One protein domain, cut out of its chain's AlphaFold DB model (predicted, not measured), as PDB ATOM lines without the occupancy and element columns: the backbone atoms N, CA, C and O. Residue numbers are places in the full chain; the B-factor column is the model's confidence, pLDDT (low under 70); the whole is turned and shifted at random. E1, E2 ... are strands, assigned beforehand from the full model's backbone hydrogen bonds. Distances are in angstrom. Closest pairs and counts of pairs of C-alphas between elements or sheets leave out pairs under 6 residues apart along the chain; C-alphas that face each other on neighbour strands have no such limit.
ATOM      1  N   ALA A 401      34.926  -0.329  95.870       90.19
ATOM      2  CA  ALA A 401      35.058   0.039  94.466       90.19
ATOM      3  C   ALA A 401      34.886  -1.198  93.563       90.19
ATOM      4  O   ALA A 401      35.069  -2.337  93.997       90.19
ATOM      5  N   SER A 402      34.553  -0.984  92.286       86.25
ATOM      6  CA  SER A 402      34.295  -2.054  91.304       86.25
ATOM      7  C   SER A 402      35.461  -3.027  91.061       86.25
ATOM      8  O   SER A 402      35.242  -4.089  90.485       86.25
ATOM      9  N   ASN A 403      36.672  -2.688  91.508       86.12
ATOM     10  CA  ASN A 403      37.877  -3.522  91.482       86.12
ATOM     11  C   ASN A 403      38.047  -4.428  92.723       86.12
ATOM     12  O   ASN A 403      39.051  -5.129  92.805       86.12
ATOM     13  N   GLY A 404      37.147  -4.381  93.712       87.81
ATOM     14  CA  GLY A 404      37.249  -5.205  94.922       87.81
ATOM     15  C   GLY A 404      38.088  -4.624  96.065       87.81
ATOM     16  O   GLY A 404      38.488  -5.384  96.947       87.81
ATOM     17  N   THR A 405      38.354  -3.310  96.083       90.12
ATOM     18  CA  THR A 405      39.057  -2.624  97.193       90.12
ATOM     19  C   THR A 405      38.178  -1.579  97.899       90.12
ATOM     20  O   THR A 405      37.394  -0.919  97.211       90.12
ATOM     21  N   PRO A 406      38.320  -1.355  99.222       91.88
ATOM     22  CA  PRO A 406      37.580  -0.317  99.951       91.88
ATOM     23  C   PRO A 406      37.824   1.116  99.450       91.88
ATOM     24  O   PRO A 406      38.919   1.464  99.004       91.88
ATOM     25  N   VAL A 407      36.807   1.971  99.571       91.25
ATOM     26  CA  VAL A 407      36.848   3.387  99.176       91.25
ATOM     27  C   VAL A 407      37.267   4.267 100.356       91.25
ATOM     28  O   VAL A 407      36.481   4.573 101.243       91.25
ATOM     29  N   ILE A 408      38.516   4.733 100.324       90.75
ATOM     30  CA  ILE A 408      39.168   5.487 101.414       90.75
ATOM     31  C   ILE A 408      39.153   7.020 101.251       90.75
ATOM     32  O   ILE A 408      39.785   7.733 102.023       90.75
ATOM     33  N   VAL A 409      38.487   7.569 100.227       86.94
ATOM     34  CA  VAL A 409      38.746   8.955  99.767       86.94
ATOM     35  C   VAL A 409      38.464  10.048 100.816       86.94
ATOM     36  O   VAL A 409      39.194  11.040 100.866       86.94
ATOM     37  N   ASN A 410      37.476   9.838 101.692       89.25
ATOM     38  CA  ASN A 410      37.098  10.764 102.772       89.25
ATOM     39  C   ASN A 410      37.427  10.226 104.181       89.25
ATOM     40  O   ASN A 410      37.041  10.847 105.173       89.25
ATOM     41  N   ALA A 411      38.106   9.080 104.273       93.50
ATOM     42  CA  ALA A 411      38.451   8.444 105.539       93.50
ATOM     43  C   ALA A 411      39.518   9.254 106.301       93.50
ATOM     44  O   ALA A 411      40.470   9.725 105.666       93.50
ATOM     45  N   PRO A 412      39.405   9.402 107.637       94.94
ATOM     46  CA  PRO A 412      40.529   9.823 108.464       94.94
ATOM     47  C   PRO A 412      41.633   8.765 108.405       94.94
ATOM     48  O   PRO A 412      41.346   7.573 108.268       94.94
ATOM     49  N   PHE A 413      42.894   9.183 108.509       93.44
ATOM     50  CA  PHE A 413      44.024   8.265 108.440       93.44
ATOM     51  C   PHE A 413      45.191   8.636 109.350       93.44
ATOM     52  O   PHE A 413      45.491   9.808 109.571       93.44
ATOM     53  N   GLU A 414      45.891   7.608 109.806       90.94
ATOM     54  CA  GLU A 414      47.204   7.704 110.443       90.94
ATOM     55  C   GLU A 414      48.299   7.441 109.401       90.94
ATOM     56  O   GLU A 414      48.106   6.663 108.459       90.94
ATOM     57  N   ALA A 415      49.458   8.079 109.568       82.50
ATOM     58  CA  ALA A 415      50.612   7.936 108.683       82.50
ATOM     59  C   ALA A 415      51.861   7.583 109.504       82.50
ATOM     60  O   ALA A 415      52.422   8.437 110.187       82.50
ATOM     61  N   GLY A 416      52.313   6.327 109.431       77.62
ATOM     62  CA  GLY A 416      53.392   5.827 110.285       77.62
ATOM     63  C   GLY A 416      54.046   4.555 109.748       77.62
ATOM     64  O   GLY A 416      53.434   3.772 109.028       77.62
ATOM     65  N   GLY A 417      55.332   4.355 110.050       71.50
ATOM     66  CA  GLY A 417      56.057   3.113 109.731       71.50
ATOM     67  C   GLY A 417      56.189   2.750 108.239       71.50
ATOM     68  O   GLY A 417      56.583   1.631 107.933       71.50
ATOM     69  N   GLY A 418      55.863   3.657 107.309       78.94
ATOM     70  CA  GLY A 418      55.789   3.370 105.865       78.94
ATOM     71  C   GLY A 418      54.409   2.899 105.374       78.94
ATOM     72  O   GLY A 418      54.249   2.578 104.195       78.94
ATOM     73  N   HIS A 419      53.413   2.891 106.261       84.19
ATOM     74  CA  HIS A 419      52.032   2.507 105.993       84.19
ATOM     75  C   HIS A 419      51.066   3.659 106.302       84.19
ATOM     76  O   HIS A 419      51.386   4.609 107.020       84.19
ATOM     77  N   TYR A 420      49.863   3.544 105.749       89.44
ATOM     78  CA  TYR A 420      48.714   4.381 106.059       89.44
ATOM     79  C   TYR A 420      47.583   3.487 106.556       89.44
ATOM     80  O   TYR A 420      47.244   2.510 105.878       89.44
ATOM     81  N   THR A 421      47.000   3.825 107.704       93.19
ATOM     82  CA  THR A 421      45.793   3.165 108.223       93.19
ATOM     83  C   THR A 421      44.623   4.122 108.045       93.19
ATOM     84  O   THR A 421      44.595   5.170 108.681       93.19
ATOM     85  N   TYR A 422      43.687   3.791 107.154       94.50
ATOM     86  CA  TYR A 422      42.467   4.569 106.908       94.50
ATOM     87  C   TYR A 422      41.316   3.978 107.714       94.50
ATOM     88  O   TYR A 422      41.094   2.773 107.631       94.50
ATOM     89  N   TYR A 423      40.573   4.807 108.439       94.19
ATOM     90  CA  TYR A 423      39.502   4.381 109.343       94.19
ATOM     91  C   TYR A 423      38.109   4.707 108.792       94.19
ATOM     92  O   TYR A 423      37.929   5.630 108.000       94.19
ATOM     93  N   GLY A 424      37.108   3.972 109.255       93.06
ATOM     94  CA  GLY A 424      35.698   4.239 109.019       93.06
ATOM     95  C   GLY A 424      34.828   3.574 110.081       93.06
ATOM     96  O   GLY A 424      35.309   3.090 111.108       93.06
ATOM     97  N   ASP A 425      33.525   3.555 109.843       91.62
ATOM     98  CA  ASP A 425      32.523   3.197 110.838       91.62
ATOM     99  C   ASP A 425      32.429   1.668 111.039       91.62
ATOM    100  O   ASP A 425      31.615   0.980 110.413       91.62
ATOM    101  N   GLY A 426      33.293   1.136 111.912       91.06
ATOM    102  CA  GLY A 426      33.475  -0.299 112.187       91.06
ATOM    103  C   GLY A 426      34.532  -0.984 111.309       91.06
ATOM    104  O   GLY A 426      34.564  -2.204 111.203       91.06
ATOM    105  N   TRP A 427      35.385  -0.231 110.616       93.00
ATOM    106  CA  TRP A 427      36.423  -0.825 109.772       93.00
ATOM    107  C   TRP A 427      37.663   0.057 109.684       93.00
ATOM    108  O   TRP A 427      37.596   1.271 109.863       93.00
ATOM    109  N   HIS A 428      38.799  -0.548 109.353       93.94
ATOM    110  CA  HIS A 428      39.971   0.190 108.888       93.94
ATOM    111  C   HIS A 428      40.756  -0.612 107.853       93.94
ATOM    112  O   HIS A 428      40.693  -1.834 107.823       93.94
ATOM    113  N   ILE A 429      41.502   0.056 106.978       93.38
ATOM    114  CA  ILE A 429      42.397  -0.597 106.018       93.38
ATOM    115  C   ILE A 429      43.812  -0.060 106.169       93.38
ATOM    116  O   ILE A 429      44.063   1.133 105.996       93.38
ATOM    117  N   GLN A 430      44.748  -0.963 106.457       92.19
ATOM    118  CA  GLN A 430      46.172  -0.656 106.464       92.19
ATOM    119  C   GLN A 430      46.777  -1.001 105.101       92.19
ATOM    120  O   GLN A 430      46.682  -2.140 104.637       92.19
ATOM    121  N   LYS A 431      47.429  -0.032 104.452       89.56
ATOM    122  CA  LYS A 431      48.146  -0.234 103.183       89.56
ATOM    123  C   LYS A 431      49.477   0.511 103.141       89.56
ATOM    124  O   LYS A 431      49.606   1.618 103.654       89.56
ATOM    125  N   SER A 432      50.462  -0.079 102.469       84.75
ATOM    126  CA  SER A 432      51.608   0.671 101.946       84.75
ATOM    127  C   SER A 432      51.168   1.536 100.754       84.75
ATOM    128  O   SER A 432      50.063   1.366 100.230       84.75
ATOM    129  N   PHE A 433      52.025   2.456 100.302       72.88
ATOM    130  CA  PHE A 433      51.712   3.406  99.223       72.88
ATOM    131  C   PHE A 433      51.116   2.715  97.976       72.88
ATOM    132  O   PHE A 433      49.985   3.011  97.579       72.88
ATOM    133  N   GLU A 434      51.808   1.704  97.447       74.62
ATOM    134  CA  GLU A 434      51.397   0.932  96.259       74.62
ATOM    135  C   GLU A 434      50.544  -0.312  96.582       74.62
ATOM    136  O   GLU A 434      49.939  -0.901  95.690       74.62
ATOM    137  N   GLY A 435      50.468  -0.729  97.851       79.88
ATOM    138  CA  GLY A 435      49.792  -1.966  98.250       79.88
ATOM    139  C   GLY A 435      48.263  -1.890  98.212       79.88
ATOM    140  O   GLY A 435      47.675  -0.844  98.494       79.88
ATOM    141  N   ILE A 436      47.614  -3.027  97.938       82.94
ATOM    142  CA  ILE A 436      46.151  -3.190  98.040       82.94
ATOM    143  C   ILE A 436      45.686  -3.020  99.498       82.94
ATOM    144  O   ILE A 436      44.706  -2.323  99.747       82.94
ATOM    145  N   GLY A 437      46.427  -3.599 100.448       89.50
ATOM    146  CA  GLY A 437      46.183  -3.490 101.888       89.50
ATOM    147  C   GLY A 437      45.429  -4.662 102.518       89.50
ATOM    148  O   GLY A 437      44.936  -5.560 101.827       89.50
ATOM    149  N   THR A 438      45.346  -4.610 103.845       91.81
ATOM    150  CA  THR A 438      44.566  -5.513 104.698       91.81
ATOM    151  C   THR A 438      43.424  -4.722 105.324       91.81
ATOM    152  O   THR A 438      43.666  -3.712 105.988       91.81
ATOM    153  N   LEU A 439      42.193  -5.166 105.080       94.25
ATOM    154  CA  LEU A 439      40.966  -4.634 105.663       94.25
ATOM    155  C   LEU A 439      40.684  -5.345 106.992       94.25
ATOM    156  O   LEU A 439      40.678  -6.570 107.054       94.25
ATOM    157  N   TYR A 440      40.414  -4.566 108.025       93.62
ATOM    158  CA  TYR A 440      40.049  -4.999 109.364       93.62
ATOM    159  C   TYR A 440      38.576  -4.655 109.602       93.62
ATOM    160  O   TYR A 440      38.159  -3.525 109.329       93.62
ATOM    161  N   LEU A 441      37.793  -5.624 110.076       93.56
ATOM    162  CA  LEU A 441      36.370  -5.471 110.409       93.56
ATOM    163  C   LEU A 441      36.195  -5.514 111.930       93.56
ATOM    164  O   LEU A 441      36.692  -6.434 112.579       93.56
ATOM    165  N   THR A 442      35.520  -4.516 112.498       87.44
ATOM    166  CA  THR A 442      35.459  -4.259 113.945       87.44
ATOM    167  C   THR A 442      34.074  -3.746 114.380       87.44
ATOM    168  O   THR A 442      33.218  -3.407 113.564       87.44
ATOM    169  N   GLY A 443      33.841  -3.652 115.694       77.94
ATOM    170  CA  GLY A 443      32.714  -2.887 116.247       77.94
ATOM    171  C   GLY A 443      31.325  -3.535 116.159       77.94
ATOM    172  O   GLY A 443      30.331  -2.809 116.149       77.94
ATOM    173  N   GLY A 444      31.239  -4.865 116.093       82.19
ATOM    174  CA  GLY A 444      29.996  -5.638 116.214       82.19
ATOM    175  C   GLY A 444      29.082  -5.596 114.985       82.19
ATOM    176  O   GLY A 444      27.867  -5.737 115.119       82.19
ATOM    177  N   LYS A 445      29.629  -5.339 113.788       89.69
ATOM    178  CA  LYS A 445      28.840  -5.030 112.582       89.69
ATOM    179  C   LYS A 445      28.748  -6.152 111.558       89.69
ATOM    180  O   LYS A 445      29.720  -6.860 111.314       89.69
ATOM    181  N   THR A 446      27.603  -6.227 110.884       91.25
ATOM    182  CA  THR A 446      27.365  -7.122 109.744       91.25
ATOM    183  C   THR A 446      27.837  -6.506 108.423       91.25
ATOM    184  O   THR A 446      27.527  -5.355 108.114       91.25
ATOM    185  N   TYR A 447      28.549  -7.297 107.620       91.94
ATOM    186  CA  TYR A 447      29.140  -6.930 106.337       91.94
ATOM    187  C   TYR A 447      28.721  -7.909 105.240       91.94
ATOM    188  O   TYR A 447      29.094  -9.082 105.252       91.94
ATOM    189  N   ASN A 448      27.991  -7.402 104.246       91.94
ATOM    190  CA  ASN A 448      27.585  -8.161 103.067       91.94
ATOM    191  C   ASN A 448      28.289  -7.617 101.820       91.94
ATOM    192  O   ASN A 448      27.843  -6.669 101.169       91.94
ATOM    193  N   PHE A 449      29.415  -8.231 101.475       92.25
ATOM    194  CA  PHE A 449      30.246  -7.833 100.340       92.25
ATOM    195  C   PHE A 449      29.602  -8.155  98.986       92.25
ATOM    196  O   PHE A 449      30.062  -7.651  97.964       92.25
ATOM    197  N   ARG A 450      28.536  -8.968  98.958       85.56
ATOM    198  CA  ARG A 450      27.768  -9.276  97.745       85.56
ATOM    199  C   ARG A 450      26.713  -8.212  97.437       85.56
ATOM    200  O   ARG A 450      26.511  -7.906  96.264       85.56
ATOM    201  N   SER A 451      26.050  -7.667  98.461       80.69
ATOM    202  CA  SER A 451      24.999  -6.644  98.325       80.69
ATOM    203  C   SER A 451      25.497  -5.200  98.487       80.69
ATOM    204  O   SER A 451      24.767  -4.270  98.144       80.69
ATOM    205  N   THR A 452      26.739  -4.997  98.939       78.62
ATOM    206  CA  THR A 452      27.426  -3.692  98.902       78.62
ATOM    207  C   THR A 452      27.506  -3.182  97.455       78.62
ATOM    208  O   THR A 452      28.268  -3.732  96.662       78.62
ATOM    209  N   ASP A 453      26.734  -2.139  97.112       73.75
ATOM    210  CA  ASP A 453      26.686  -1.557  95.756       73.75
ATOM    211  C   ASP A 453      28.078  -1.039  95.342       73.75
ATOM    212  O   ASP A 453      28.571  -0.070  95.935       73.75
ATOM    213  N   PRO A 454      28.758  -1.665  94.362       80.81
ATOM    214  CA  PRO A 454      30.133  -1.310  94.060       80.81
ATOM    215  C   PRO A 454      30.185  -0.015  93.256       80.81
ATOM    216  O   PRO A 454      29.453   0.165  92.276       80.81
ATOM    217  N   VAL A 455      31.106   0.884  93.605       81.44
ATOM    218  CA  VAL A 455      31.211   2.178  92.913       81.44
ATOM    219  C   VAL A 455      31.462   1.960  91.415       81.44
ATOM    220  O   VAL A 455      32.439   1.325  91.023       81.44
ATOM    221  N   ASN A 456      30.576   2.533  90.591       81.12
ATOM    222  CA  ASN A 456      30.458   2.382  89.130       81.12
ATOM    223  C   ASN A 456      29.783   1.096  88.596       81.12
ATOM    224  O   ASN A 456      29.712   0.950  87.377       81.12
ATOM    225  N   LYS A 457      29.224   0.216  89.442       75.31
ATOM    226  CA  LYS A 457      28.484  -0.997  89.017       75.31
ATOM    227  C   LYS A 457      26.951  -0.899  89.057       75.31
ATOM    228  O   LYS A 457      26.295  -1.715  88.421       75.31
ATOM    229  N   LYS A 458      26.377   0.127  89.701       72.69
ATOM    230  CA  LYS A 458      24.939   0.486  89.631       72.69
ATOM    231  C   LYS A 458      23.984  -0.695  89.899       72.69
ATOM    232  O   LYS A 458      23.078  -0.949  89.106       72.69
ATOM    233  N   GLY A 459      24.179  -1.404  91.008       69.94
ATOM    234  CA  GLY A 459      23.331  -2.532  91.400       69.94
ATOM    235  C   GLY A 459      23.695  -3.887  90.781       69.94
ATOM    236  O   GLY A 459      23.017  -4.873  91.071       69.94
ATOM    237  N   GLU A 460      24.762  -3.992  89.980       79.94
ATOM    238  CA  GLU A 460      25.452  -5.280  89.834       79.94
ATOM    239  C   GLU A 460      26.220  -5.614  91.126       79.94
ATOM    240  O   GLU A 460      26.907  -4.734  91.652       79.94
ATOM    241  N   PRO A 461      26.198  -6.869  91.612       82.06
ATOM    242  CA  PRO A 461      26.978  -7.267  92.780       82.06
ATOM    243  C   PRO A 461      28.492  -7.173  92.527       82.06
ATOM    244  O   PRO A 461      28.972  -7.166  91.382       82.06
ATOM    245  N   LEU A 462      29.261  -7.133  93.618       86.75
ATOM    246  CA  LEU A 462      30.722  -7.173  93.569       86.75
ATOM    247  C   LEU A 462      31.208  -8.531  93.032       86.75
ATOM    248  O   LEU A 462      30.767  -9.577  93.502       86.75
ATOM    249  N   ASN A 463      32.146  -8.517  92.076       83.38
ATOM    250  CA  ASN A 463      32.721  -9.748  91.516       83.38
ATOM    251  C   ASN A 463      33.508 -10.529  92.585       83.38
ATOM    252  O   ASN A 463      33.290 -11.723  92.776       83.38
ATOM    253  N   ALA A 464      34.436  -9.842  93.258       88.19
ATOM    254  CA  ALA A 464      35.269 -10.362  94.335       88.19
ATOM    255  C   ALA A 464      35.868  -9.211  95.158       88.19
ATOM    256  O   ALA A 464      36.081  -8.114  94.641       88.19
ATOM    257  N   VAL A 465      36.204  -9.484  96.414       91.12
ATOM    258  CA  VAL A 465      37.117  -8.685  97.235       91.12
ATOM    259  C   VAL A 465      38.553  -9.142  96.964       91.12
ATOM    260  O   VAL A 465      38.823 -10.350  96.905       91.12
ATOM    261  N   ILE A 466      39.474  -8.186  96.795       89.12
ATOM    262  CA  ILE A 466      40.885  -8.456  96.450       89.12
ATOM    263  C   ILE A 466      41.908  -8.022  97.509       89.12
ATOM    264  O   ILE A 466      43.080  -8.387  97.399       89.12
ATOM    265  N   CYS A 467      41.484  -7.282  98.538       89.12
ATOM    266  CA  CYS A 467      42.275  -7.096  99.756       89.12
ATOM    267  C   CYS A 467      42.211  -8.342 100.654       89.12
ATOM    268  O   CYS A 467      41.270  -9.133 100.577       89.12
ATOM    269  N   SER A 468      43.215  -8.508 101.516       89.12
ATOM    270  CA  SER A 468      43.128  -9.449 102.639       89.12
ATOM    271  C   SER A 468      42.113  -8.924 103.658       89.12
ATOM    272  O   SER A 468      42.006  -7.707 103.821       89.12
ATOM    273  N   ILE A 469      41.404  -9.813 104.361       92.31
ATOM    274  CA  ILE A 469      40.511  -9.436 105.468       92.31
ATOM    275  C   ILE A 469      40.976 -10.093 106.772       92.31
ATOM    276  O   ILE A 469      41.288 -11.286 106.788       92.31
ATOM    277  N   VAL A 470      40.968  -9.311 107.851       91.81
ATOM    278  CA  VAL A 470      40.974  -9.780 109.241       91.81
ATOM    279  C   VAL A 470      39.653  -9.343 109.877       91.81
ATOM    280  O   VAL A 470      39.294  -8.167 109.832       91.81
ATOM    281  N   ASN A 471      38.892 -10.278 110.432       91.25
ATOM    282  CA  ASN A 471      37.625  -9.989 111.099       91.25
ATOM    283  C   ASN A 471      37.830  -9.995 112.617       91.25
ATOM    284  O   ASN A 471      37.827 -11.059 113.216       91.25
ATOM    285  N   GLU A 472      38.042  -8.840 113.244       88.88
ATOM    286  CA  GLU A 472      38.369  -8.743 114.678       88.88
ATOM    287  C   GLU A 472      37.141  -8.507 115.575       88.88
ATOM    288  O   GLU A 472      37.266  -8.417 116.797       88.88
ATOM    289  N   GLY A 473      35.947  -8.413 114.987       87.31
ATOM    290  CA  GLY A 473      34.690  -8.272 115.721       87.31
ATOM    291  C   GLY A 473      33.533  -7.835 114.831       87.31
ATOM    292  O   GLY A 473      32.928  -6.800 115.093       87.31
ATOM    293  N   GLY A 474      33.272  -8.561 113.745       90.38
ATOM    294  CA  GLY A 474      32.159  -8.326 112.825       90.38
ATOM    295  C   GLY A 474      31.566  -9.632 112.286       90.38
ATOM    296  O   GLY A 474      32.072 -10.722 112.542       90.38
ATOM    297  N   ILE A 475      30.481  -9.532 111.526       91.00
ATOM    298  CA  ILE A 475      29.735 -10.670 110.973       91.00
ATOM    299  C   ILE A 475      29.804 -10.598 109.446       91.00
ATOM    300  O   ILE A 475      29.333  -9.630 108.855       91.00
ATOM    301  N   ILE A 476      30.385 -11.594 108.781       92.25
ATOM    302  CA  ILE A 476      30.437 -11.663 107.314       92.25
ATOM    303  C   ILE A 476      29.212 -12.443 106.813       92.25
ATOM    304  O   ILE A 476      29.194 -13.674 106.869       92.25
ATOM    305  N   GLU A 477      28.198 -11.721 106.322       91.38
ATOM    306  CA  GLU A 477      26.907 -12.293 105.887       91.38
ATOM    307  C   GLU A 477      27.037 -13.033 104.547       91.38
ATOM    308  O   GLU A 477      26.645 -14.187 104.423       91.38
ATOM    309  N   ASP A 478      27.593 -12.378 103.522       88.38
ATOM    310  CA  ASP A 478      27.834 -12.971 102.201       88.38
ATOM    311  C   ASP A 478      28.902 -12.174 101.428       88.38
ATOM    312  O   ASP A 478      29.232 -11.033 101.767       88.38
ATOM    313  N   GLY A 479      29.459 -12.762 100.371       89.69
ATOM    314  CA  GLY A 479      30.526 -12.157  99.579       89.69
ATOM    315  C   GLY A 479      31.272 -13.135  98.678       89.69
ATOM    316  O   GLY A 479      31.026 -14.336  98.679       89.69
ATOM    317  N   THR A 480      32.246 -12.614  97.941       88.81
ATOM    318  CA  THR A 480      33.223 -13.420  97.202       88.81
ATOM    319  C   THR A 480      34.610 -12.887  97.524       88.81
ATOM    320  O   THR A 480      34.850 -11.691  97.385       88.81
ATOM    321  N   PHE A 481      35.532 -13.752  97.935       88.75
ATOM    322  CA  PHE A 481      36.831 -13.380  98.485       88.75
ATOM    323  C   PHE A 481      37.944 -14.132  97.756       88.75
ATOM    324  O   PHE A 481      37.964 -15.364  97.718       88.75
ATOM    325  N   SER A 482      38.870 -13.386  97.151       85.69
ATOM    326  CA  SER A 482      39.997 -13.959  96.398       85.69
ATOM    327  C   SER A 482      41.223 -14.253  97.272       85.69
ATOM    328  O   SER A 482      42.025 -15.129  96.942       85.69
ATOM    329  N   LYS A 483      41.396 -13.533  98.386       84.69
ATOM    330  CA  LYS A 483      42.470 -13.740  99.370       84.69
ATOM    331  C   LYS A 483      41.980 -14.600 100.538       84.69
ATOM    332  O   LYS A 483      40.776 -14.604 100.799       84.69
ATOM    333  N   PRO A 484      42.877 -15.333 101.226       79.50
ATOM    334  CA  PRO A 484      42.510 -16.019 102.454       79.50
ATOM    335  C   PRO A 484      42.152 -14.985 103.527       79.50
ATOM    336  O   PRO A 484      42.726 -13.893 103.564       79.50
ATOM    337  N   ILE A 485      41.194 -15.331 104.381       85.19
ATOM    338  CA  ILE A 485      40.668 -14.446 105.428       85.19
ATOM    339  C   ILE A 485      41.039 -14.998 106.803       85.19
ATOM    340  O   ILE A 485      41.012 -16.210 107.009       85.19
ATOM    341  N   ALA A 486      41.401 -14.121 107.735       86.50
ATOM    342  CA  ALA A 486      41.525 -14.466 109.147       86.50
ATOM    343  C   ALA A 486      40.221 -14.084 109.861       86.50
ATOM    344  O   ALA A 486      39.807 -12.923 109.807       86.50
ATOM    345  N   ASN A 487      39.551 -15.053 110.485       85.06
ATOM    346  CA  ASN A 487      38.382 -14.789 111.320       85.06
ATOM    347  C   ASN A 487      38.831 -14.714 112.782       85.06
ATOM    348  O   ASN A 487      38.950 -15.744 113.438       85.06
ATOM    349  N   GLY A 488      39.119 -13.498 113.240       78.50
ATOM    350  CA  GLY A 488      39.894 -13.200 114.442       78.50
ATOM    351  C   GLY A 488      41.408 -13.194 114.185       78.50
ATOM    352  O   GLY A 488      41.861 -13.265 113.036       78.50
ATOM    353  N   GLN A 489      42.209 -13.015 115.240       73.94
ATOM    354  CA  GLN A 489      43.659 -12.793 115.141       73.94
ATOM    355  C   GLN A 489      44.391 -13.404 116.356       73.94
ATOM    356  O   GLN A 489      43.991 -13.127 117.489       73.94
ATOM    357  N   PRO A 490      45.483 -14.182 116.174       62.38
ATOM    358  CA  PRO A 490      46.129 -14.901 117.274       62.38
ATOM    359  C   PRO A 490      46.575 -13.986 118.423       62.38
ATOM    360  O   PRO A 490      47.437 -13.125 118.249       62.38
ATOM    361  N   GLY A 491      46.015 -14.208 119.615       59.59
ATOM    362  CA  GLY A 491      46.307 -13.409 120.811       59.59
ATOM    363  C   GLY A 491      45.507 -12.107 120.930       59.59
ATOM    364  O   GLY A 491      45.788 -11.320 121.833       59.59
ATOM    365  N   SER A 492      44.515 -11.878 120.063       62.75
ATOM    366  CA  SER A 492      43.538 -10.801 120.235       62.75
ATOM    367  C   SER A 492      42.729 -10.987 121.523       62.75
ATOM    368  O   SER A 492      42.438 -12.105 121.947       62.75
ATOM    369  N   THR A 493      42.342  -9.874 122.146       57.12
ATOM    370  CA  THR A 493      41.462  -9.842 123.326       57.12
ATOM    371  C   THR A 493      40.144  -9.131 123.018       57.12
ATOM    372  O   THR A 493      39.596  -8.444 123.883       57.12
ATOM    373  N   SER A 494      39.667  -9.222 121.772       64.94
ATOM    374  CA  SER A 494      38.388  -8.633 121.364       64.94
ATOM    375  C   SER A 494      37.231  -9.227 122.172       64.94
ATOM    376  O   SER A 494      37.140 -10.442 122.343       64.94
ATOM    377  N   SER A 495      36.348  -8.364 122.678       64.88
ATOM    378  CA  SER A 495      35.113  -8.766 123.363       64.88
ATOM    379  C   SER A 495      33.956  -9.042 122.405       64.88
ATOM    380  O   SER A 495      32.942  -9.592 122.831       64.88
ATOM    381  N   GLU A 496      34.089  -8.643 121.138       77.44
ATOM    382  CA  GLU A 496      33.035  -8.753 120.132       77.44
ATOM    383  C   GLU A 496      33.157 -10.066 119.338       77.44
ATOM    384  O   GLU A 496      34.266 -10.457 118.950       77.44
ATOM    385  N   PRO A 497      32.034 -10.749 119.048       72.75
ATOM    386  CA  PRO A 497      32.053 -11.956 118.236       72.75
ATOM    387  C   PRO A 497      32.464 -11.630 116.796       72.75
ATOM    388  O   PRO A 497      31.978 -10.676 116.188       72.75
ATOM    389  N   HIS A 498      33.341 -12.462 116.242       83.38
ATOM    390  CA  HIS A 498      33.727 -12.439 114.836       83.38
ATOM    391  C   HIS A 498      33.181 -13.701 114.150       83.38
ATOM    392  O   HIS A 498      33.603 -14.826 114.436       83.38
ATOM    393  N   GLU A 499      32.182 -13.519 113.285       85.56
ATOM    394  CA  GLU A 499      31.394 -14.604 112.691       85.56
ATOM    395  C   GLU A 499      31.398 -14.584 111.154       85.56
ATOM    396  O   GLU A 499      31.487 -13.530 110.523       85.56
ATOM    397  N   ILE A 500      31.280 -15.767 110.542       85.56
ATOM    398  CA  ILE A 500      31.064 -15.952 109.101       85.56
ATOM    399  C   ILE A 500      29.776 -16.760 108.864       85.56
ATOM    400  O   ILE A 500      29.749 -17.981 109.054       85.56
ATOM    401  N   GLU A 501      28.731 -16.085 108.382       84.19
ATOM    402  CA  GLU A 501      27.421 -16.664 108.038       84.19
ATOM    403  C   GLU A 501      27.336 -17.113 106.566       84.19
ATOM    404  O   GLU A 501      26.512 -17.960 106.215       84.19
ATOM    405  N   GLY A 502      28.201 -16.601 105.683       78.12
ATOM    406  CA  GLY A 502      28.119 -16.867 104.243       78.12
ATOM    407  C   GLY A 502      29.362 -16.474 103.448       78.12
ATOM    408  O   GLY A 502      30.442 -16.284 103.999       78.12
ATOM    409  N   GLY A 503      29.224 -16.415 102.120       84.75
ATOM    410  CA  GLY A 503      30.297 -16.060 101.189       84.75
ATOM    411  C   GLY A 503      30.977 -17.216 100.447       84.75
ATOM    412  O   GLY A 503      30.721 -18.393 100.686       84.75
ATOM    413  N   THR A 504      31.864 -16.867  99.514       83.81
ATOM    414  CA  THR A 504      32.705 -17.780  98.722       83.81
ATOM    415  C   THR A 504      34.172 -17.392  98.858       83.81
ATOM    416  O   THR A 504      34.563 -16.294  98.477       83.81
ATOM    417  N   PHE A 505      34.995 -18.298  99.374       82.94
ATOM    418  CA  PHE A 505      36.378 -18.053  99.779       82.94
ATOM    419  C   PHE A 505      37.315 -18.857  98.874       82.94
ATOM    420  O   PHE A 505      37.649 -20.009  99.162       82.94
ATOM    421  N   ALA A 506      37.733 -18.253  97.759       78.25
ATOM    422  CA  ALA A 506      38.516 -18.925  96.719       78.25
ATOM    423  C   ALA A 506      39.891 -19.412  97.216       78.25
ATOM    424  O   ALA A 506      40.414 -20.397  96.708       78.25
ATOM    425  N   ALA A 507      40.453 -18.745  98.229       74.31
ATOM    426  CA  ALA A 507      41.719 -19.110  98.870       74.31
ATOM    427  C   ALA A 507      41.563 -19.620 100.321       74.31
ATOM    428  O   ALA A 507      42.565 -19.843 100.990       74.31
ATOM    429  N   GLY A 508      40.334 -19.855 100.800       75.44
ATOM    430  CA  GLY A 508      40.088 -20.427 102.131       75.44
ATOM    431  C   GLY A 508      40.280 -19.452 103.301       75.44
ATOM    432  O   GLY A 508      40.018 -18.254 103.171       75.44
ATOM    433  N   LEU A 509      40.702 -19.977 104.457       76.25
ATOM    434  CA  LEU A 509      40.911 -19.219 105.700       76.25
ATOM    435  C   LEU A 509      42.352 -19.343 106.203       76.25
ATOM    436  O   LEU A 509      42.894 -20.439 106.282       76.25
ATOM    437  N   LEU A 510      42.946 -18.217 106.595       75.88
ATOM    438  CA  LEU A 510      44.286 -18.160 107.181       75.88
ATOM    439  C   LEU A 510      44.291 -18.553 108.667       75.88
ATOM    440  O   LEU A 510      45.295 -19.061 109.160       75.88
ATOM    441  N   TYR A 511      43.194 -18.265 109.375       73.50
ATOM    442  CA  TYR A 511      43.016 -18.503 110.808       73.50
ATOM    443  C   TYR A 511      41.528 -18.420 111.193       73.50
ATOM    444  O   TYR A 511      40.757 -17.749 110.501       73.50
ATOM    445  N   ASN A 512      41.132 -19.071 112.295       76.69
ATOM    446  CA  ASN A 512      39.823 -18.879 112.924       76.69
ATOM    447  C   ASN A 512      39.848 -19.167 114.436       76.69
ATOM    448  O   ASN A 512      39.970 -20.329 114.831       76.69
ATOM    449  N   ASP A 513      39.571 -18.150 115.247       74.50
ATOM    450  CA  ASP A 513      39.192 -18.241 116.667       74.50
ATOM    451  C   ASP A 513      37.730 -17.814 116.940       74.50
ATOM    452  O   ASP A 513      37.290 -17.792 118.089       74.50
ATOM    453  N   GLY A 514      36.947 -17.576 115.879       76.38
ATOM    454  CA  GLY A 514      35.531 -17.197 115.945       76.38
ATOM    455  C   GLY A 514      34.525 -18.261 115.491       76.38
ATOM    456  O   GLY A 514      34.834 -19.447 115.340       76.38
ATOM    457  N   THR A 515      33.293 -17.812 115.245       75.88
ATOM    458  CA  THR A 515      32.157 -18.655 114.827       75.88
ATOM    459  C   THR A 515      32.076 -18.761 113.301       75.88
ATOM    460  O   THR A 515      32.240 -17.771 112.592       75.88
ATOM    461  N   ILE A 516      31.763 -19.947 112.764       75.50
ATOM    462  CA  ILE A 516      31.463 -20.125 111.333       75.50
ATOM    463  C   ILE A 516      30.167 -20.924 111.176       75.50
ATOM    464  O   ILE A 516      30.150 -22.151 111.325       75.50
ATOM    465  N   THR A 517      29.094 -20.229 110.810       70.00
ATOM    466  CA  THR A 517      27.767 -20.789 110.526       70.00
ATOM    467  C   THR A 517      27.536 -21.044 109.030       70.00
ATOM    468  O   THR A 517      26.740 -21.922 108.691       70.00
ATOM    469  N   GLY A 518      28.281 -20.402 108.115       68.81
ATOM    470  CA  GLY A 518      28.167 -20.648 106.667       68.81
ATOM    471  C   GLY A 518      29.435 -20.403 105.838       68.81
ATOM    472  O   GLY A 518      30.538 -20.707 106.286       68.81
ATOM    473  N   GLY A 519      29.276 -20.034 104.562       75.19
ATOM    474  CA  GLY A 519      30.372 -19.795 103.599       75.19
ATOM    475  C   GLY A 519      30.967 -21.038 102.905       75.19
ATOM    476  O   GLY A 519      31.022 -22.113 103.489       75.19
ATOM    477  N   ALA A 520      31.401 -20.935 101.647       73.88
ATOM    478  CA  ALA A 520      31.967 -22.043 100.865       73.88
ATOM    479  C   ALA A 520      33.458 -21.809 100.546       73.88
ATOM    480  O   ALA A 520      33.818 -20.763 100.011       73.88
ATOM    481  N   PHE A 521      34.327 -22.774 100.867       75.56
ATOM    482  CA  PHE A 521      35.788 -22.603 100.892       75.56
ATOM    483  C   PHE A 521      36.482 -23.517  99.867       75.56
ATOM    484  O   PHE A 521      36.208 -24.713  99.834       75.56
ATOM    485  N   ASN A 522      37.365 -22.950  99.032       67.38
ATOM    486  CA  ASN A 522      38.026 -23.633  97.900       67.38
ATOM    487  C   ASN A 522      39.566 -23.690  98.031       67.38
ATOM    488  O   ASN A 522      40.275 -23.939  97.059       67.38
ATOM    489  N   GLY A 523      40.098 -23.338  99.207       60.00
ATOM    490  CA  GLY A 523      41.518 -23.041  99.404       60.00
ATOM    491  C   GLY A 523      42.304 -24.157 100.081       60.00
ATOM    492  O   GLY A 523      42.038 -24.487 101.238       60.00
ATOM    493  N   LYS A 524      43.337 -24.654  99.396       49.66
ATOM    494  CA  LYS A 524      44.289 -25.648  99.915       49.66
ATOM    495  C   LYS A 524      45.133 -25.152 101.090       49.66
ATOM    496  O   LYS A 524      45.488 -25.941 101.959       49.66
ATOM    497  N   ASP A 525      45.414 -23.854 101.142       47.03
ATOM    498  CA  ASP A 525      46.266 -23.236 102.164       47.03
ATOM    499  C   ASP A 525      45.487 -22.890 103.456       47.03
ATOM    500  O   ASP A 525      45.854 -21.971 104.184       47.03
ATOM    501  N   SER A 526      44.388 -23.609 103.738       51.19
ATOM    502  CA  SER A 526      43.506 -23.348 104.885       51.19
ATOM    503  C   SER A 526      44.064 -23.925 106.192       51.19
ATOM    504  O   SER A 526      43.867 -25.104 106.489       51.19
ATOM    505  N   ILE A 527      44.734 -23.099 106.999       49.69
ATOM    506  CA  ILE A 527      45.362 -23.512 108.265       49.69
ATOM    507  C   ILE A 527      44.410 -23.206 109.436       49.69
ATOM    508  O   ILE A 527      44.325 -22.067 109.883       49.69
ATOM    509  N   LEU A 528      43.691 -24.213 109.958       52.47
ATOM    510  CA  LEU A 528      42.730 -24.026 111.067       52.47
ATOM    511  C   LEU A 528      43.076 -24.860 112.327       52.47
ATOM    512  O   LEU A 528      42.527 -25.944 112.533       52.47
ATOM    513  N   PRO A 529      43.961 -24.349 113.202       42.44
ATOM    514  CA  PRO A 529      44.111 -24.745 114.603       42.44
ATOM    515  C   PRO A 529      43.550 -23.639 115.530       42.44
ATOM    516  O   PRO A 529      43.770 -22.462 115.274       42.44
ATOM    517  N   LEU A 530      42.872 -23.897 116.651       39.41
ATOM    518  CA  LEU A 530      42.552 -25.140 117.365       39.41
ATOM    519  C   LEU A 530      41.284 -24.896 118.216       39.41
ATOM    520  O   LEU A 530      41.161 -23.848 118.839       39.41
ATOM    521  N   GLY A 531      40.415 -25.902 118.364       38.72
ATOM    522  CA  GLY A 531      39.586 -26.036 119.576       38.72
ATOM    523  C   GLY A 531      38.158 -25.467 119.596       38.72
ATOM    524  O   GLY A 531      37.504 -25.629 120.624       38.72
ATOM    525  N   ILE A 532      37.631 -24.882 118.513       38.22
ATOM    526  CA  ILE A 532      36.217 -24.451 118.436       38.22
ATOM    527  C   ILE A 532      35.521 -25.136 117.252       38.22
ATOM    528  O   ILE A 532      36.070 -25.214 116.154       38.22
ATOM    529  N   GLY A 533      34.333 -25.699 117.483       41.19
ATOM    530  CA  GLY A 533      33.617 -26.508 116.491       41.19
ATOM    531  C   GLY A 533      32.769 -25.686 115.518       41.19
ATOM    532  O   GLY A 533      32.110 -24.732 115.920       41.19
ATOM    533  N   LEU A 534      32.716 -26.118 114.251       43.81
ATOM    534  CA  LEU A 534      31.825 -25.569 113.219       43.81
ATOM    535  C   LEU A 534      30.352 -25.681 113.657       43.81
ATOM    536  O   LEU A 534      29.765 -26.768 113.643       43.81
ATOM    537  N   SER A 535      29.742 -24.562 114.046       39.06
ATOM    538  CA  SER A 535      28.423 -24.532 114.678       39.06
ATOM    539  C   SER A 535      27.274 -24.600 113.666       39.06
ATOM    540  O   SER A 535      26.630 -23.609 113.347       39.06
ATOM    541  N   GLY A 536      26.974 -25.818 113.213       46.34
ATOM    542  CA  GLY A 536      25.593 -26.254 112.995       46.34
ATOM    543  C   GLY A 536      24.727 -25.479 111.994       46.34
ATOM    544  O   GLY A 536      23.655 -25.014 112.363       46.34
ATOM    545  N   ASN A 537      25.088 -25.498 110.709       38.06
ATOM    546  CA  ASN A 537      24.099 -25.451 109.625       38.06
ATOM    547  C   ASN A 537      24.469 -26.454 108.522       38.06
ATOM    548  O   ASN A 537      25.643 -26.641 108.196       38.06
ATOM    549  N   TYR A 538      23.469 -27.148 107.967       43.88
ATOM    550  CA  TYR A 538      23.695 -28.212 106.983       43.88
ATOM    551  C   TYR A 538      24.040 -27.623 105.613       43.88
ATOM    552  O   TYR A 538      23.224 -26.949 104.989       43.88
ATOM    553  N   ARG A 539      25.250 -27.913 105.134       51.78
ATOM    554  CA  ARG A 539      25.783 -27.407 103.863       51.78
ATOM    555  C   ARG A 539      25.390 -28.330 102.713       51.78
ATOM    556  O   ARG A 539      25.495 -29.546 102.853       51.78
ATOM    557  N   SER A 540      24.942 -27.778 101.585       49.03
ATOM    558  CA  SER A 540      24.572 -28.569 100.403       49.03
ATOM    559  C   SER A 540      25.772 -28.741  99.472       49.03
ATOM    560  O   SER A 540      26.315 -27.768  98.961       49.03
ATOM    561  N   VAL A 541      26.195 -29.982  99.231       57.38
ATOM    562  CA  VAL A 541      27.299 -30.294  98.306       57.38
ATOM    563  C   VAL A 541      26.735 -31.044  97.102       57.38
ATOM    564  O   VAL A 541      26.212 -32.144  97.276       57.38
ATOM    565  N   THR A 542      26.828 -30.467  95.900       58.56
ATOM    566  CA  THR A 542      26.378 -31.107  94.651       58.56
ATOM    567  C   THR A 542      27.544 -31.790  93.957       58.56
ATOM    568  O   THR A 542      28.489 -31.126  93.527       58.56
ATOM    569  N   VAL A 543      27.446 -33.109  93.798       55.75
ATOM    570  CA  VAL A 543      28.412 -33.919  93.047       55.75
ATOM    571  C   VAL A 543      27.838 -34.281  91.682       55.75
ATOM    572  O   VAL A 543      26.726 -34.805  91.594       55.75
ATOM    573  N   LYS A 544      28.622 -34.033  90.631       57.91
ATOM    574  CA  LYS A 544      28.303 -34.370  89.244       57.91
ATOM    575  C   LYS A 544      29.553 -34.907  88.548       57.91
ATOM    576  O   LYS A 544      30.635 -34.359  88.717       57.91
ATOM    577  N   ASP A 545      29.401 -35.983  87.776       58.62
ATOM    578  CA  ASP A 545      30.482 -36.605  86.992       58.62
ATOM    579  C   ASP A 545      31.734 -36.967  87.838       58.62
ATOM    580  O   ASP A 545      32.856 -36.999  87.342       58.62
ATOM    581  N   GLY A 546      31.533 -37.242  89.138       49.38
ATOM    582  CA  GLY A 546      32.580 -37.547  90.127       49.38
ATOM    583  C   GLY A 546      33.194 -36.332  90.839       49.38
ATOM    584  O   GLY A 546      33.870 -36.508  91.846       49.38
ATOM    585  N   ALA A 547      32.929 -35.108  90.374       59.22
ATOM    586  CA  ALA A 547      33.459 -33.871  90.945       59.22
ATOM    587  C   ALA A 547      32.417 -33.125  91.798       59.22
ATOM    588  O   ALA A 547      31.225 -33.122  91.482       59.22
ATOM    589  N   ILE A 548      32.860 -32.428  92.849       66.81
ATOM    590  CA  ILE A 548      32.013 -31.460  93.561       66.81
ATOM    591  C   ILE A 548      31.867 -30.220  92.672       66.81
ATOM    592  O   ILE A 548      32.810 -29.452  92.516       66.81
ATOM    593  N   VAL A 549      30.687 -30.007  92.091       69.75
ATOM    594  CA  VAL A 549      30.417 -28.870  91.192       69.75
ATOM    595  C   VAL A 549      29.741 -27.691  91.892       69.75
ATOM    596  O   VAL A 549      29.796 -26.577  91.376       69.75
ATOM    597  N   LYS A 550      29.135 -27.900  93.070       67.94
ATOM    598  CA  LYS A 550      28.608 -26.817  93.918       67.94
ATOM    599  C   LYS A 550      28.786 -27.094  95.411       67.94
ATOM    600  O   LYS A 550      28.669 -28.242  95.838       67.94
ATOM    601  N   VAL A 551      28.934 -26.023  96.189       65.25
ATOM    602  CA  VAL A 551      28.845 -26.002  97.657       65.25
ATOM    603  C   VAL A 551      27.953 -24.824  98.056       65.25
ATOM    604  O   VAL A 551      28.154 -23.714  97.568       65.25
ATOM    605  N   ASN A 552      26.941 -25.059  98.897       63.16
ATOM    606  CA  ASN A 552      25.880 -24.099  99.232       63.16
ATOM    607  C   ASN A 552      25.303 -23.422  97.976       63.16
ATOM    608  O   ASN A 552      25.282 -22.200  97.850       63.16
ATOM    609  N   ASP A 553      24.925 -24.255  97.001       65.44
ATOM    610  CA  ASP A 553      24.472 -23.887  95.652       65.44
ATOM    611  C   ASP A 553      25.434 -23.054  94.777       65.44
ATOM    612  O   ASP A 553      25.128 -22.805  93.604       65.44
ATOM    613  N   THR A 554      26.617 -22.710  95.285       67.00
ATOM    614  CA  THR A 554      27.601 -21.845  94.626       67.00
ATOM    615  C   THR A 554      28.660 -22.659  93.878       67.00
ATOM    616  O   THR A 554      29.123 -23.700  94.350       67.00
ATOM    617  N   PHE A 555      29.039 -22.203  92.682       76.69
ATOM    618  CA  PHE A 555      30.096 -22.812  91.868       76.69
ATOM    619  C   PHE A 555      31.495 -22.484  92.419       76.69
ATOM    620  O   PHE A 555      31.665 -21.429  93.030       76.69
ATOM    621  N   PRO A 556      32.503 -23.347  92.189       76.44
ATOM    622  CA  PRO A 556      33.868 -23.077  92.623       76.44
ATOM    623  C   PRO A 556      34.421 -21.861  91.883       76.44
ATOM    624  O   PRO A 556      34.221 -21.713  90.674       76.44
ATOM    625  N   LEU A 557      35.155 -21.016  92.601       79.56
ATOM    626  CA  LEU A 557      35.875 -19.883  92.031       79.56
ATOM    627  C   LEU A 557      37.376 -20.073  92.231       79.56
ATOM    628  O   LEU A 557      37.829 -20.447  93.314       79.56
ATOM    629  N   VAL A 558      38.133 -19.823  91.167       75.56
ATOM    630  CA  VAL A 558      39.595 -19.935  91.119       75.56
ATOM    631  C   VAL A 558      40.178 -18.705  90.430       75.56
ATOM    632  O   VAL A 558      39.494 -18.045  89.649       75.56
ATOM    633  N   TYR A 559      41.442 -18.392  90.708       70.06
ATOM    634  CA  TYR A 559      42.148 -17.330  89.993       70.06
ATOM    635  C   TYR A 559      42.264 -17.644  88.500       70.06
ATOM    636  O   TYR A 559      42.639 -18.756  88.115       70.06
ATOM    637  N   ASP A 560      42.011 -16.639  87.664       72.69
ATOM    638  CA  ASP A 560      42.470 -16.668  86.282       72.69
ATOM    639  C   ASP A 560      44.013 -16.706  86.211       72.69
ATOM    640  O   ASP A 560      44.726 -16.231  87.092       72.69
ATOM    641  N   LYS A 561      44.546 -17.273  85.127       59.59
ATOM    642  CA  LYS A 561      45.992 -17.376  84.874       59.59
ATOM    643  C   LYS A 561      46.585 -16.111  84.244       59.59
ATOM    644  O   LYS A 561      47.800 -16.048  84.066       59.59
ATOM    645  N   THR A 562      45.752 -15.134  83.881       59.84
ATOM    646  CA  THR A 562      46.148 -13.908  83.166       59.84
ATOM    647  C   THR A 562      45.693 -12.598  83.819       59.84
ATOM    648  O   THR A 562      46.148 -11.534  83.401       59.84
ATOM    649  N   THR A 563      44.843 -12.641  84.845       61.56
ATOM    650  CA  THR A 563      44.242 -11.469  85.504       61.56
ATOM    651  C   THR A 563      44.094 -11.691  87.015       61.56
ATOM    652  O   THR A 563      44.401 -12.762  87.532       61.56
ATOM    653  N   HIS A 564      43.636 -10.666  87.740       60.41
ATOM    654  CA  HIS A 564      43.260 -10.784  89.157       60.41
ATOM    655  C   HIS A 564      41.789 -11.195  89.355       60.41
ATOM    656  O   HIS A 564      41.333 -11.283  90.495       60.41
ATOM    657  N   ASP A 565      41.046 -11.428  88.269       68.44
ATOM    658  CA  ASP A 565      39.648 -11.833  88.329       68.44
ATOM    659  C   ASP A 565      39.508 -13.305  88.747       68.44
ATOM    660  O   ASP A 565      40.358 -14.158  88.461       68.44
ATOM    661  N   LEU A 566      38.399 -13.608  89.422       75.94
ATOM    662  CA  LEU A 566      37.998 -14.978  89.712       75.94
ATOM    663  C   LEU A 566      37.127 -15.516  88.577       75.94
ATOM    664  O   LEU A 566      36.137 -14.895  88.188       75.94
ATOM    665  N   VAL A 567      37.471 -16.703  88.090       81.19
ATOM    666  CA  VAL A 567      36.720 -17.436  87.066       81.19
ATOM    667  C   VAL A 567      36.093 -18.694  87.656       81.19
ATOM    668  O   VAL A 567      36.565 -19.243  88.654       81.19
ATOM    669  N   GLN A 568      35.013 -19.163  87.030       81.81
ATOM    670  CA  GLN A 568      34.349 -20.398  87.428       81.81
ATOM    671  C   GLN A 568      35.267 -21.607  87.186       81.81
ATOM    672  O   GLN A 568      35.654 -21.892  86.052       81.81
ATOM    673  N   GLY A 569      35.593 -22.322  88.262       75.25
ATOM    674  CA  GLY A 569      36.343 -23.573  88.224       75.25
ATOM    675  C   GLY A 569      35.498 -24.762  87.754       75.25
ATOM    676  O   GLY A 569      34.272 -24.694  87.655       75.25
ATOM    677  N   SER A 570      36.162 -25.888  87.485       77.00
ATOM    678  CA  SER A 570      35.509 -27.148  87.101       77.00
ATOM    679  C   SER A 570      35.040 -27.994  88.289       77.00
ATOM    680  O   SER A 570      34.110 -28.782  88.137       77.00
ATOM    681  N   ALA A 571      35.687 -27.851  89.449       75.06
ATOM    682  CA  ALA A 571      35.407 -28.587  90.680       75.06
ATOM    683  C   ALA A 571      35.791 -27.741  91.909       75.06
ATOM    684  O   ALA A 571      36.616 -26.835  91.785       75.06
ATOM    685  N   TRP A 572      35.187 -28.030  93.065       69.75
ATOM    686  CA  TRP A 572      35.655 -27.562  94.370       69.75
ATOM    687  C   TRP A 572      36.714 -28.518  94.925       69.75
ATOM    688  O   TRP A 572      36.445 -29.716  95.045       69.75
ATOM    689  N   ASP A 573      37.851 -27.973  95.350       62.75
ATOM    690  CA  ASP A 573      38.831 -28.687  96.171       62.75
ATOM    691  C   ASP A 573      38.460 -28.455  97.648       62.75
ATOM    692  O   ASP A 573      38.831 -27.452  98.261       62.75
ATOM    693  N   LEU A 574      37.625 -29.345  98.201       57.97
ATOM    694  CA  LEU A 574      37.056 -29.188  99.543       57.97
ATOM    695  C   LEU A 574      37.981 -29.771 100.625       57.97
ATOM    696  O   LEU A 574      38.164 -30.985 100.703       57.97
ATOM    697  N   TYR A 575      38.488 -28.910 101.507       54.41
ATOM    698  CA  TYR A 575      39.309 -29.294 102.658       54.41
ATOM    699  C   TYR A 575      38.518 -29.130 103.964       54.41
ATOM    700  O   TYR A 575      38.002 -28.051 104.253       54.41
ATOM    701  N   SER A 576      38.436 -30.190 104.769       52.62
ATOM    702  CA  SER A 576      37.844 -30.162 106.114       52.62
ATOM    703  C   SER A 576      38.486 -31.214 107.025       52.62
ATOM    704  O   SER A 576      39.183 -32.108 106.554       52.62
TER     705      SER A 576
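What this domain is: This is residues 401 to 576 of the 803 residues of an uncharacterized protein of Faecalibacterium prausnitzii (strain DSM 17677 / JCM 31915 / A2-165) (UniProt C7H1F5). With little regular structure, the chain winds in stacked turns: E4, E6, E8 and E9 line one wall, E5, E7 and residues 499 to 500 and 515 to 516 another. E1 to E3 prolong the first wall into a mixed sheet, E1 E2 E3 E4 E6 E8 E9; small hairpins E10-E11 and E12-E13 follow the turns. The printed part has 176 residues, of which 55, under half, are in the 13 named strands; with no named helix the class is all strand, and the whole is compact, with a radius of gyration of the C-alphas of 16.3 A and spans of 53 by 38 by 28 A.

Where its parts are: E1, residues 413 to 416, begins at C-alpha 413 (44.024, 8.265, 108.440). Then come E2 419 to 424, 16.7 A, E3 427 to 432, 17.1 A, E4 438 to 441, E5 445 to 448, E6 468 to 471, E7 474 to 478, E8 485 to 487, E9 509 to 512, E10 541 to 544, E11 547 to 551, E12 557 to 559 and E13 566 to 568, ending at C-alpha 568 (34.349, -20.398, 87.428).

How they stand to each other: E1 to E4 form a meander, successive antiparallel neighbours; N 422 and O 429 are 2.9 A apart. Neighbours E4 and E6 are parallel, N 439 to O 468 2.8 A, as are E5 and E7, N 447 to O 475 2.8 A.

The domain as a whole: The printed part has no cut. Links E5 to E6, E8 to E9 and E9 to E10 are long. pLDDT is under 70 in 51 residues, among them 522 to 554.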